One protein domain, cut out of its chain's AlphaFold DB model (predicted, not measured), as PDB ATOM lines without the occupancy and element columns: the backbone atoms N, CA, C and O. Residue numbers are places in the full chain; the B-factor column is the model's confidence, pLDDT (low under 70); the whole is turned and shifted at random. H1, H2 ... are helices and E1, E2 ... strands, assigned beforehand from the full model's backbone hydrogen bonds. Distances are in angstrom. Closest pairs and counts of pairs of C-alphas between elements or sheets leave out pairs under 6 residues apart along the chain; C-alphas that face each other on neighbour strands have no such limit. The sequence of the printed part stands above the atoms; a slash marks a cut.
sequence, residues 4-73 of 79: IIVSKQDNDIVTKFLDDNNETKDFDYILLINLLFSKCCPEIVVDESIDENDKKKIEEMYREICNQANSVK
ATOM      1  N   ILE A   4     164.444 137.202 172.830       95.31
ATOM      2  CA  ILE A   4     164.145 138.410 172.066       95.31
ATOM      3  C   ILE A   4     163.079 139.168 172.844       95.31
ATOM      4  O   ILE A   4     162.015 138.622 173.112       95.31
ATOM      5  N   ILE A   5     163.352 140.414 173.201       95.38
ATOM      6  CA  ILE A   5     162.395 141.296 173.862       95.38
ATOM      7  C   ILE A   5     161.929 142.333 172.849       95.38
ATOM      8  O   ILE A   5     162.758 143.015 172.243       95.38
ATOM      9  N   VAL A   6     160.617 142.467 172.686       95.69
ATOM     10  CA  VAL A   6     159.986 143.492 171.850       95.69
ATOM     11  C   VAL A   6     159.208 144.435 172.758       95.69
ATOM     12  O   VAL A   6     158.352 143.992 173.517       95.69
ATOM     13  N   SER A   7     159.516 145.727 172.701       95.00
ATOM     14  CA  SER A   7     158.943 146.752 173.583       95.00
ATOM     15  C   SER A   7     158.662 148.041 172.823       95.00
ATOM     16  O   SER A   7     159.224 148.247 171.746       95.00
ATOM     17  N   LYS A   8     157.819 148.919 173.373       93.88
ATOM     18  CA  LYS A   8     157.584 150.256 172.822       93.88
ATOM     19  C   LYS A   8     158.417 151.292 173.576       93.88
ATOM     20  O   LYS A   8     158.321 151.386 174.797       93.88
ATOM     21  N   GLN A   9     159.220 152.077 172.866       91.69
ATOM     22  CA  GLN A   9     160.003 153.184 173.426       91.69
ATOM     23  C   GLN A   9     159.785 154.414 172.550       91.69
ATOM     24  O   GLN A   9     159.965 154.334 171.343       91.69
ATOM     25  N   ASP A  10     159.337 155.526 173.134       89.25
ATOM     26  CA  ASP A  10     159.097 156.791 172.416       89.25
ATOM     27  C   ASP A  10     158.210 156.664 171.154       89.25
ATOM     28  O   ASP A  10     158.386 157.381 170.176       89.25
ATOM     29  N   ASN A  11     157.199 155.784 171.216       86.56
ATOM     30  CA  ASN A  11     156.299 155.356 170.126       86.56
ATOM     31  C   ASN A  11     156.893 154.414 169.069       86.56
ATOM     32  O   ASN A  11     156.129 153.922 168.237       86.56
ATOM     33  N   ASP A  12     158.176 154.087 169.149       90.38
ATOM     34  CA  ASP A  12     158.823 153.126 168.264       90.38
ATOM     35  C   ASP A  12     158.834 151.720 168.869       90.38
ATOM     36  O   ASP A  12     158.948 151.530 170.082       90.38
ATOM     37  N   ILE A  13     158.725 150.708 168.006       89.81
ATOM     38  CA  ILE A  13     158.927 149.313 168.402       89.81
ATOM     39  C   ILE A  13     160.428 149.041 168.418       89.81
ATOM     40  O   ILE A  13     161.095 149.071 167.385       89.81
ATOM     41  N   VAL A  14     160.949 148.729 169.599       93.19
ATOM     42  CA  VAL A  14     162.353 148.401 169.827       93.19
ATOM     43  C   VAL A  14     162.474 146.919 170.135       93.19
ATOM     44  O   VAL A  14     161.802 146.394 171.026       93.19
ATOM     45  N   THR A  15     163.367 146.250 169.410       94.50
ATOM     46  CA  THR A  15     163.695 144.839 169.621       94.50
ATOM     47  C   THR A  15     165.114 144.715 170.162       94.50
ATOM     48  O   THR A  15     166.029 145.370 169.664       94.50
ATOM     49  N   LYS A  16     165.301 143.878 171.183       95.50
ATOM     50  CA  LYS A  16     166.598 143.603 171.814       95.50
ATOM     51  C   LYS A  16     166.759 142.123 172.104       95.50
ATOM     52  O   LYS A  16     165.777 141.396 172.215       95.50
ATOM     53  N   PHE A  17     167.997 141.691 172.285       95.12
ATOM     54  CA  PHE A  17     168.289 140.405 172.895       95.12
ATOM     55  C   PHE A  17     168.505 140.557 174.397       95.12
ATOM     56  O   PHE A  17     169.117 141.527 174.836       95.12
ATOM     57  N   LEU A  18     168.029 139.584 175.166       94.50
ATOM     58  CA  LEU A  18     168.308 139.419 176.588       94.50
ATOM     59  C   LEU A  18     169.062 138.104 176.769       94.50
ATOM     60  O   LEU A  18     168.587 137.055 176.325       94.50
ATOM     61  N   ASP A  19     170.236 138.157 177.385       90.25
ATOM     62  CA  ASP A  19     171.000 136.957 177.720       90.25
ATOM     63  C   ASP A  19     170.746 136.474 179.159       90.25
ATOM     64  O   ASP A  19     169.975 137.065 179.915       90.25
ATOM     65  N   ASP A  20     171.393 135.369 179.538       88.94
ATOM     66  CA  ASP A  20     171.241 134.755 180.865       88.94
ATOM     67  C   ASP A  20     171.746 135.629 182.019       88.94
ATOM     68  O   ASP A  20     171.382 135.392 183.170       88.94
ATOM     69  N   ASN A  21     172.578 136.633 181.728       92.19
ATOM     70  CA  ASN A  21     173.077 137.575 182.725       92.19
ATOM     71  C   ASN A  21     172.134 138.777 182.895       92.19
ATOM     72  O   ASN A  21     172.481 139.730 183.591       92.19
ATOM     73  N   ASN A  22     170.949 138.740 182.271       88.19
ATOM     74  CA  ASN A  22     170.021 139.863 182.138       88.19
ATOM     75  C   ASN A  22     170.631 141.088 181.436       88.19
ATOM     76  O   ASN A  22     170.137 142.208 181.595       88.19
ATOM     77  N   GLU A  23     171.683 140.904 180.638       93.00
ATOM     78  CA  GLU A  23     172.213 141.989 179.825       93.00
ATOM     79  C   GLU A  23     171.394 142.121 178.544       93.00
ATOM     80  O   GLU A  23     171.115 141.140 177.846       93.00
ATOM     81  N   THR A  24     171.014 143.361 178.231       93.00
ATOM     82  CA  THR A  24     170.334 143.669 176.971       93.00
ATOM     83  C   THR A  24     171.345 144.073 175.912       93.00
ATOM     84  O   THR A  24     172.223 144.902 176.156       93.00
ATOM     85  N   LYS A  25     171.211 143.489 174.725       93.25
ATOM     86  CA  LYS A  25     172.022 143.788 173.543       93.25
ATOM     87  C   LYS A  25     171.106 144.193 172.401       93.25
ATOM     88  O   LYS A  25     169.951 143.766 172.347       93.25
ATOM     89  N   ASP A  26     171.620 145.020 171.502       93.25
ATOM     90  CA  ASP A  26     170.870 145.393 170.309       93.25
ATOM     91  C   ASP A  26     170.549 144.153 169.477       93.25
ATOM     92  O   ASP A  26     171.292 143.166 169.463       93.25
ATOM     93  N   PHE A  27     169.392 144.188 168.824       92.75
ATOM     94  CA  PHE A  27     168.979 143.094 167.969       92.75
ATOM     95  C   PHE A  27     169.862 143.022 166.718       92.75
ATOM     96  O   PHE A  27     170.096 144.019 166.038       92.75
ATOM     97  N   ASP A  28     170.312 141.813 166.404       93.19
ATOM     98  CA  ASP A  28     171.181 141.501 165.274       93.19
ATOM     99  C   ASP A  28     170.577 140.337 164.477       93.19
ATOM    100  O   ASP A  28     170.438 139.210 164.966       93.19
ATOM    101  N   TYR A  29     170.228 140.622 163.224       90.38
ATOM    102  CA  TYR A  29     169.663 139.649 162.294       90.38
ATOM    103  C   TYR A  29     170.630 138.500 161.988       90.38
ATOM    104  O   TYR A  29     170.189 137.360 161.863       90.38
ATOM    105  N   ILE A  30     171.936 138.765 161.898       92.06
ATOM    106  CA  ILE A  30     172.950 137.734 161.643       92.06
ATOM    107  C   ILE A  30     173.025 136.780 162.831       92.06
ATOM    108  O   ILE A  30     173.063 135.561 162.650       92.06
ATOM    109  N   LEU A  31     172.986 137.319 164.051       91.88
ATOM    110  CA  LEU A  31     172.958 136.506 165.261       91.88
ATOM    111  C   LEU A  31     171.693 135.641 165.329       91.88
ATOM    112  O   LEU A  31     171.804 134.443 165.595       91.88
ATOM    113  N   LEU A  32     170.516 136.206 165.034       92.25
ATOM    114  CA  LEU A  32     169.271 135.433 164.977       92.25
ATOM    115  C   LEU A  32     169.369 134.287 163.965       92.25
ATOM    116  O   LEU A  32     169.082 133.142 164.302       92.25
ATOM    117  N   ILE A  33     169.808 134.581 162.740       90.69
ATOM    118  CA  ILE A  33     169.948 133.586 161.673       90.69
ATOM    119  C   ILE A  33     170.893 132.453 162.105       90.69
ATOM    120  O   ILE A  33     170.561 131.278 161.948       90.69
ATOM    121  N   ASN A  34     172.035 132.781 162.715       90.50
ATOM    122  CA  ASN A  34     172.990 131.786 163.210       90.50
ATOM    123  C   ASN A  34     172.406 130.897 164.322       90.50
ATOM    124  O   ASN A  34     172.664 129.689 164.346       90.50
ATOM    125  N   LEU A  35     171.610 131.471 165.231       90.44
ATOM    126  CA  LEU A  35     170.909 130.712 166.273       90.44
ATOM    127  C   LEU A  35     169.901 129.739 165.654       90.44
ATOM    128  O   LEU A  35     169.922 128.549 165.980       90.44
ATOM    129  N   LEU A  36     169.098 130.219 164.703       90.62
ATOM    130  CA  LEU A  36     168.099 129.419 163.998       90.62
ATOM    131  C   LEU A  36     168.736 128.247 163.232       90.62
ATOM    132  O   LEU A  36     168.296 127.108 163.389       90.62
ATOM    133  N   PHE A  37     169.836 128.471 162.502       87.38
ATOM    134  CA  PHE A  37     170.595 127.391 161.848       87.38
ATOM    135  C   PHE A  37     171.200 126.386 162.837       87.38
ATOM    136  O   PHE A  37     171.369 125.209 162.512       87.38
ATOM    137  N   SER A  38     171.484 126.829 164.063       88.19
ATOM    138  CA  SER A  38     171.967 125.977 165.154       88.19
ATOM    139  C   SER A  38     170.838 125.234 165.887       88.19
ATOM    140  O   SER A  38     171.085 124.648 166.939       88.19
ATOM    141  N   LYS A  39     169.604 125.243 165.353       82.06
ATOM    142  CA  LYS A  39     168.386 124.690 165.984       82.06
ATOM    143  C   LYS A  39     168.056 125.320 167.338       82.06
ATOM    144  O   LYS A  39     167.391 124.712 168.175       82.06
ATOM    145  N   CYS A  40     168.523 126.542 167.566       86.31
ATOM    146  CA  CYS A  40     168.183 127.321 168.739       86.31
ATOM    147  C   CYS A  40     167.175 128.387 168.314       86.31
ATOM    148  O   CYS A  40     167.528 129.327 167.611       86.31
ATOM    149  N   CYS A  41     165.917 128.229 168.721       90.31
ATOM    150  CA  CYS A  41     164.897 129.266 168.570       90.31
ATOM    151  C   CYS A  41     164.834 130.055 169.885       90.31
ATOM    152  O   CYS A  41     164.377 129.496 170.887       90.31
ATOM    153  N   PRO A  42     165.313 131.314 169.926       92.38
ATOM    154  CA  PRO A  42     165.133 132.176 171.087       92.38
ATOM    155  C   PRO A  42     163.661 132.288 171.479       92.38
ATOM    156  O   PRO A  42     162.772 132.273 170.627       92.38
ATOM    157  N   GLU A  43     163.388 132.444 172.766       93.06
ATOM    158  CA  GLU A  43     162.048 132.817 173.216       93.06
ATOM    159  C   GLU A  43     161.783 134.275 172.823       93.06
ATOM    160  O   GLU A  43     162.632 135.128 173.080       93.06
ATOM    161  N   ILE A  44     160.631 134.574 172.220       94.38
ATOM    162  CA  ILE A  44     160.186 135.955 172.009       94.38
ATOM    163  C   ILE A  44     159.265 136.377 173.154       94.38
ATOM    164  O   ILE A  44     158.336 135.660 173.514       94.38
ATOM    165  N   VAL A  45     159.526 137.548 173.720       94.31
ATOM    166  CA  VAL A  45     158.729 138.167 174.777       94.31
ATOM    167  C   VAL A  45     158.294 139.534 174.275       94.31
ATOM    168  O   VAL A  45     159.123 140.414 174.044       94.31
ATOM    169  N   VAL A  46     156.989 139.703 174.089       95.19
ATOM    170  CA  VAL A  46     156.395 140.977 173.680       95.19
ATOM    171  C   VAL A  46     155.822 141.664 174.915       95.19
ATOM    172  O   VAL A  46     154.960 141.105 175.597       95.19
ATOM    173  N   ASP A  47     156.335 142.856 175.198       93.56
ATOM    174  CA  ASP A  47     155.958 143.683 176.340       93.56
ATOM    175  C   ASP A  47     154.492 144.146 176.267       93.56
ATOM    176  O   ASP A  47     153.916 144.284 175.185       93.56
ATOM    177  N   GLU A  48     153.889 144.421 177.424       91.75
ATOM    178  CA  GLU A  48     152.496 144.882 177.534       91.75
ATOM    179  C   GLU A  48     152.266 146.280 176.932       91.75
ATOM    180  O   GLU A  48     151.129 146.648 176.646       91.75
ATOM    181  N   SER A  49     153.332 147.055 176.702       91.31
ATOM    182  CA  SER A  49     153.277 148.348 176.004       91.31
ATOM    183  C   SER A  49     152.944 148.247 174.509       91.31
ATOM    184  O   SER A  49     152.684 149.273 173.873       91.31
ATOM    185  N   ILE A  50     152.962 147.040 173.935       93.25
ATOM    186  CA  ILE A  50     152.611 146.782 172.537       93.25
ATOM    187  C   ILE A  50     151.123 146.441 172.429       93.25
ATOM    188  O   ILE A  50     150.604 145.586 173.143       93.25
ATOM    189  N   ASP A  51     150.444 147.083 171.481       92.81
ATOM    190  CA  ASP A  51     149.035 146.843 171.194       92.81
ATOM    191  C   ASP A  51     148.769 145.367 170.829       92.81
ATOM    192  O   ASP A  51     149.492 144.759 170.040       92.81
ATOM    193  N   GLU A  52     147.683 144.788 171.352       93.25
ATOM    194  CA  GLU A  52     147.369 143.349 171.239       93.25
ATOM    195  C   GLU A  52     147.321 142.836 169.785       93.25
ATOM    196  O   GLU A  52     147.710 141.706 169.486       93.25
ATOM    197  N   ASN A  53     146.858 143.675 168.853       93.19
ATOM    198  CA  ASN A  53     146.847 143.338 167.429       93.19
ATOM    199  C   ASN A  53     148.259 143.210 166.849       93.19
ATOM    200  O   ASN A  53     148.497 142.337 166.016       93.19
ATOM    201  N   ASP A  54     149.182 144.071 167.265       92.31
ATOM    202  CA  ASP A  54     150.559 144.042 166.782       92.31
ATOM    203  C   ASP A  54     151.349 142.937 167.474       92.31
ATOM    204  O   ASP A  54     152.092 142.221 166.805       92.31
ATOM    205  N   LYS A  55     151.088 142.689 168.763       94.00
ATOM    206  CA  LYS A  55     151.616 141.531 169.490       94.00
ATOM    207  C   LYS A  55     151.327 140.219 168.758       94.00
ATOM    208  O   LYS A  55     152.258 139.474 168.463       94.00
ATOM    209  N   LYS A  56     150.070 139.982 168.369       94.62
ATOM    210  CA  LYS A  56     149.684 138.776 167.614       94.62
ATOM    211  C   LYS A  56     150.425 138.643 166.289       94.62
ATOM    212  O   LYS A  56     150.887 137.554 165.964       94.62
ATOM    213  N   LYS A  57     150.567 139.738 165.537       95.06
ATOM    214  CA  LYS A  57     151.300 139.731 164.260       95.06
ATOM    215  C   LYS A  57     152.783 139.428 164.458       95.06
ATOM    216  O   LYS A  57     153.351 138.675 163.676       95.06
ATOM    217  N   ILE A  58     153.403 140.006 165.486       93.50
ATOM    218  CA  ILE A  58     154.816 139.788 165.815       93.50
ATOM    219  C   ILE A  58     155.048 138.326 166.206       93.50
ATOM    220  O   ILE A  58     155.964 137.691 165.687       93.50
ATOM    221  N   GLU A  59     154.200 137.778 167.077       93.62
ATOM    222  CA  GLU A  59     154.271 136.376 167.501       93.62
ATOM    223  C   GLU A  59     154.049 135.411 166.327       93.62
ATOM    224  O   GLU A  59     154.783 134.432 166.182       93.62
ATOM    225  N   GLU A  60     153.076 135.696 165.458       95.44
ATOM    226  CA  GLU A  60     152.802 134.904 164.260       95.44
ATOM    227  C   GLU A  60     153.971 134.929 163.272       95.44
ATOM    228  O   GLU A  60     154.453 133.867 162.876       95.44
ATOM    229  N   MET A  61     154.487 136.118 162.951       93.94
ATOM    230  CA  MET A  61     155.658 136.285 162.089       93.94
ATOM    231  C   MET A  61     156.866 135.524 162.646       93.94
ATOM    232  O   MET A  61     157.548 134.804 161.916       93.94
ATOM    233  N   TYR A  62     157.136 135.645 163.948       93.75
ATOM    234  CA  TYR A  62     158.270 134.968 164.569       93.75
ATOM    235  C   TYR A  62     158.117 133.441 164.564       93.75
ATOM    236  O   TYR A  62     159.076 132.715 164.286       93.75
ATOM    237  N   ARG A  63     156.899 132.943 164.810       92.75
ATOM    238  CA  ARG A  63     156.571 131.515 164.717       92.75
ATOM    239  C   ARG A  63     156.837 130.974 163.314       92.75
ATOM    240  O   ARG A  63     157.426 129.903 163.183       92.75
ATOM    241  N   GLU A  64     156.438 131.698 162.272       93.06
ATOM    242  CA  GLU A  64     156.699 131.300 160.885       93.06
ATOM    243  C   GLU A  64     158.195 131.245 160.569       93.06
ATOM    244  O   GLU A  64     158.647 130.268 159.972       93.06
ATOM    245  N   ILE A  65     158.976 132.228 161.028       90.81
ATOM    246  CA  ILE A  65     160.439 132.237 160.877       90.81
ATOM    247  C   ILE A  65     161.062 130.996 161.532       90.81
ATOM    248  O   ILE A  65     161.880 130.311 160.915       90.81
ATOM    249  N   CYS A  66     160.652 130.673 162.761       90.25
ATOM    250  CA  CYS A  66     161.147 129.496 163.476       90.25
ATOM    251  C   CYS A  66     160.762 128.193 162.762       90.25
ATOM    252  O   CYS A  66     161.577 127.279 162.660       90.25
ATOM    253  N   ASN A  67     159.536 128.103 162.243       89.31
ATOM    254  CA  ASN A  67     159.084 126.935 161.491       89.31
ATOM    255  C   ASN A  67     159.907 126.752 160.214       89.31
ATOM    256  O   ASN A  67     160.446 125.672 159.996       89.31
ATOM    257  N   GLN A  68     160.078 127.811 159.420       87.06
ATOM    258  CA  GLN A  68     160.868 127.757 158.189       87.06
ATOM    259  C   GLN A  68     162.315 127.347 158.467       87.06
ATOM    260  O   GLN A  68     162.827 126.448 157.807       87.06
ATOM    261  N   ALA A  69     162.954 127.925 159.487       84.94
ATOM    262  CA  ALA A  69     164.314 127.547 159.870       84.94
ATOM    263  C   ALA A  69     164.449 126.057 160.234       84.94
ATOM    264  O   ALA A  69     165.480 125.442 159.958       84.94
ATOM    265  N   ASN A  70     163.407 125.467 160.824       77.06
ATOM    266  CA  ASN A  70     163.384 124.051 161.180       77.06
ATOM    267  C   ASN A  70     162.994 123.132 160.004       77.06
ATOM    268  O   ASN A  70     163.401 121.972 160.001       77.06
ATOM    269  N   SER A  71     162.256 123.632 159.006       72.62
ATOM    270  CA  SER A  71     161.788 122.866 157.839       72.62
ATOM    271  C   SER A  71     162.820 122.706 156.715       72.62
ATOM    272  O   SER A  71     162.677 121.802 155.902       72.62
ATOM    273  N   VAL A  72     163.891 123.509 156.674       60.25
ATOM    274  CA  VAL A  72     164.918 123.504 155.597       60.25
ATOM    275  C   VAL A  72     165.717 122.181 155.477       60.25
ATOM    276  O   VAL A  72     166.616 122.074 154.650       60.25
ATOM    277  N   LYS A  73     165.404 121.131 156.251       53.09
ATOM    278  CA  LYS A  73     166.056 119.811 156.140       53.09
ATOM    279  C   LYS A  73     165.208 118.668 155.581       53.09
ATOM    280  O   LYS A  73     165.810 117.639 155.291       53.09
TER     281      LYS A  73
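What this domain is: This is residues 4 to 73 of the 79 residues of an uncharacterized protein of Faecalitalea cylindroides (UniProt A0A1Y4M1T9). A small twisted sheet of four strands has one long helix, H2, packed along one face at its E4 edge; the short helix H1 sits beyond the sheet and packs on H2's residues 66 to 70. The printed part has 70 residues, with two named helices and four named strands in the order E1 E2 E3 H1 E4 H2, class mixed; the mixed sheet runs E3 E2 E1 E4. It is compact, with a radius of gyration of the C-alphas of 12.7 A and spans of 40 by 29 by 17 A.

How they stand to each other: Start at E1, residues 4 to 9, which forms a hairpin with E2, residues 12 to 18; N 5 and O 16 are within hydrogen-bond range at 2.8 A. E2 forms a hairpin with E3, residues 24 to 26, with N 25 and O 17 at 2.9 A; E1 E2 E3 are a meander, each strand the antiparallel neighbour of the one before. H1, residues 29 to 37, is not on the sheet. E4, residues 43 to 46, is parallel to E1, with N 45 and O 4 at 2.8 A. E3, H1 and E4 form a split strand-helix-strand unit, two strands of one sheet that are not neighbours, with the helix H1 between them along the chain and E2 and E1 between them in the sheet; its crossover is right-handed. H2, residues 52 to 71, is on the sheet, over E4, their closest C-alphas being Val 46 and Lys 55, 6.4 A. H2 touches H1 with residues 66 to 70 alone, closest at the C-alphas of Leu 36 and Ala 69, 5.9 A, at a steep tilt of 51 degrees. In H1 and H2 every O i to N i+4 pair is within range.

Where its parts are: Find C-alpha 4 at (164.145, 138.410, 172.066), where E1 begins; E2 measures 18.6 A. H2 runs 28.4 A to C-alpha 71 at (161.788, 122.866, 157.839).

The domain as a whole: The C-alphas farthest apart, Asp 10 and Lys 73, are 41.0 A apart. The printed part has no cut, its links are tight, and residues 72 to 73 have pLDDT under 70.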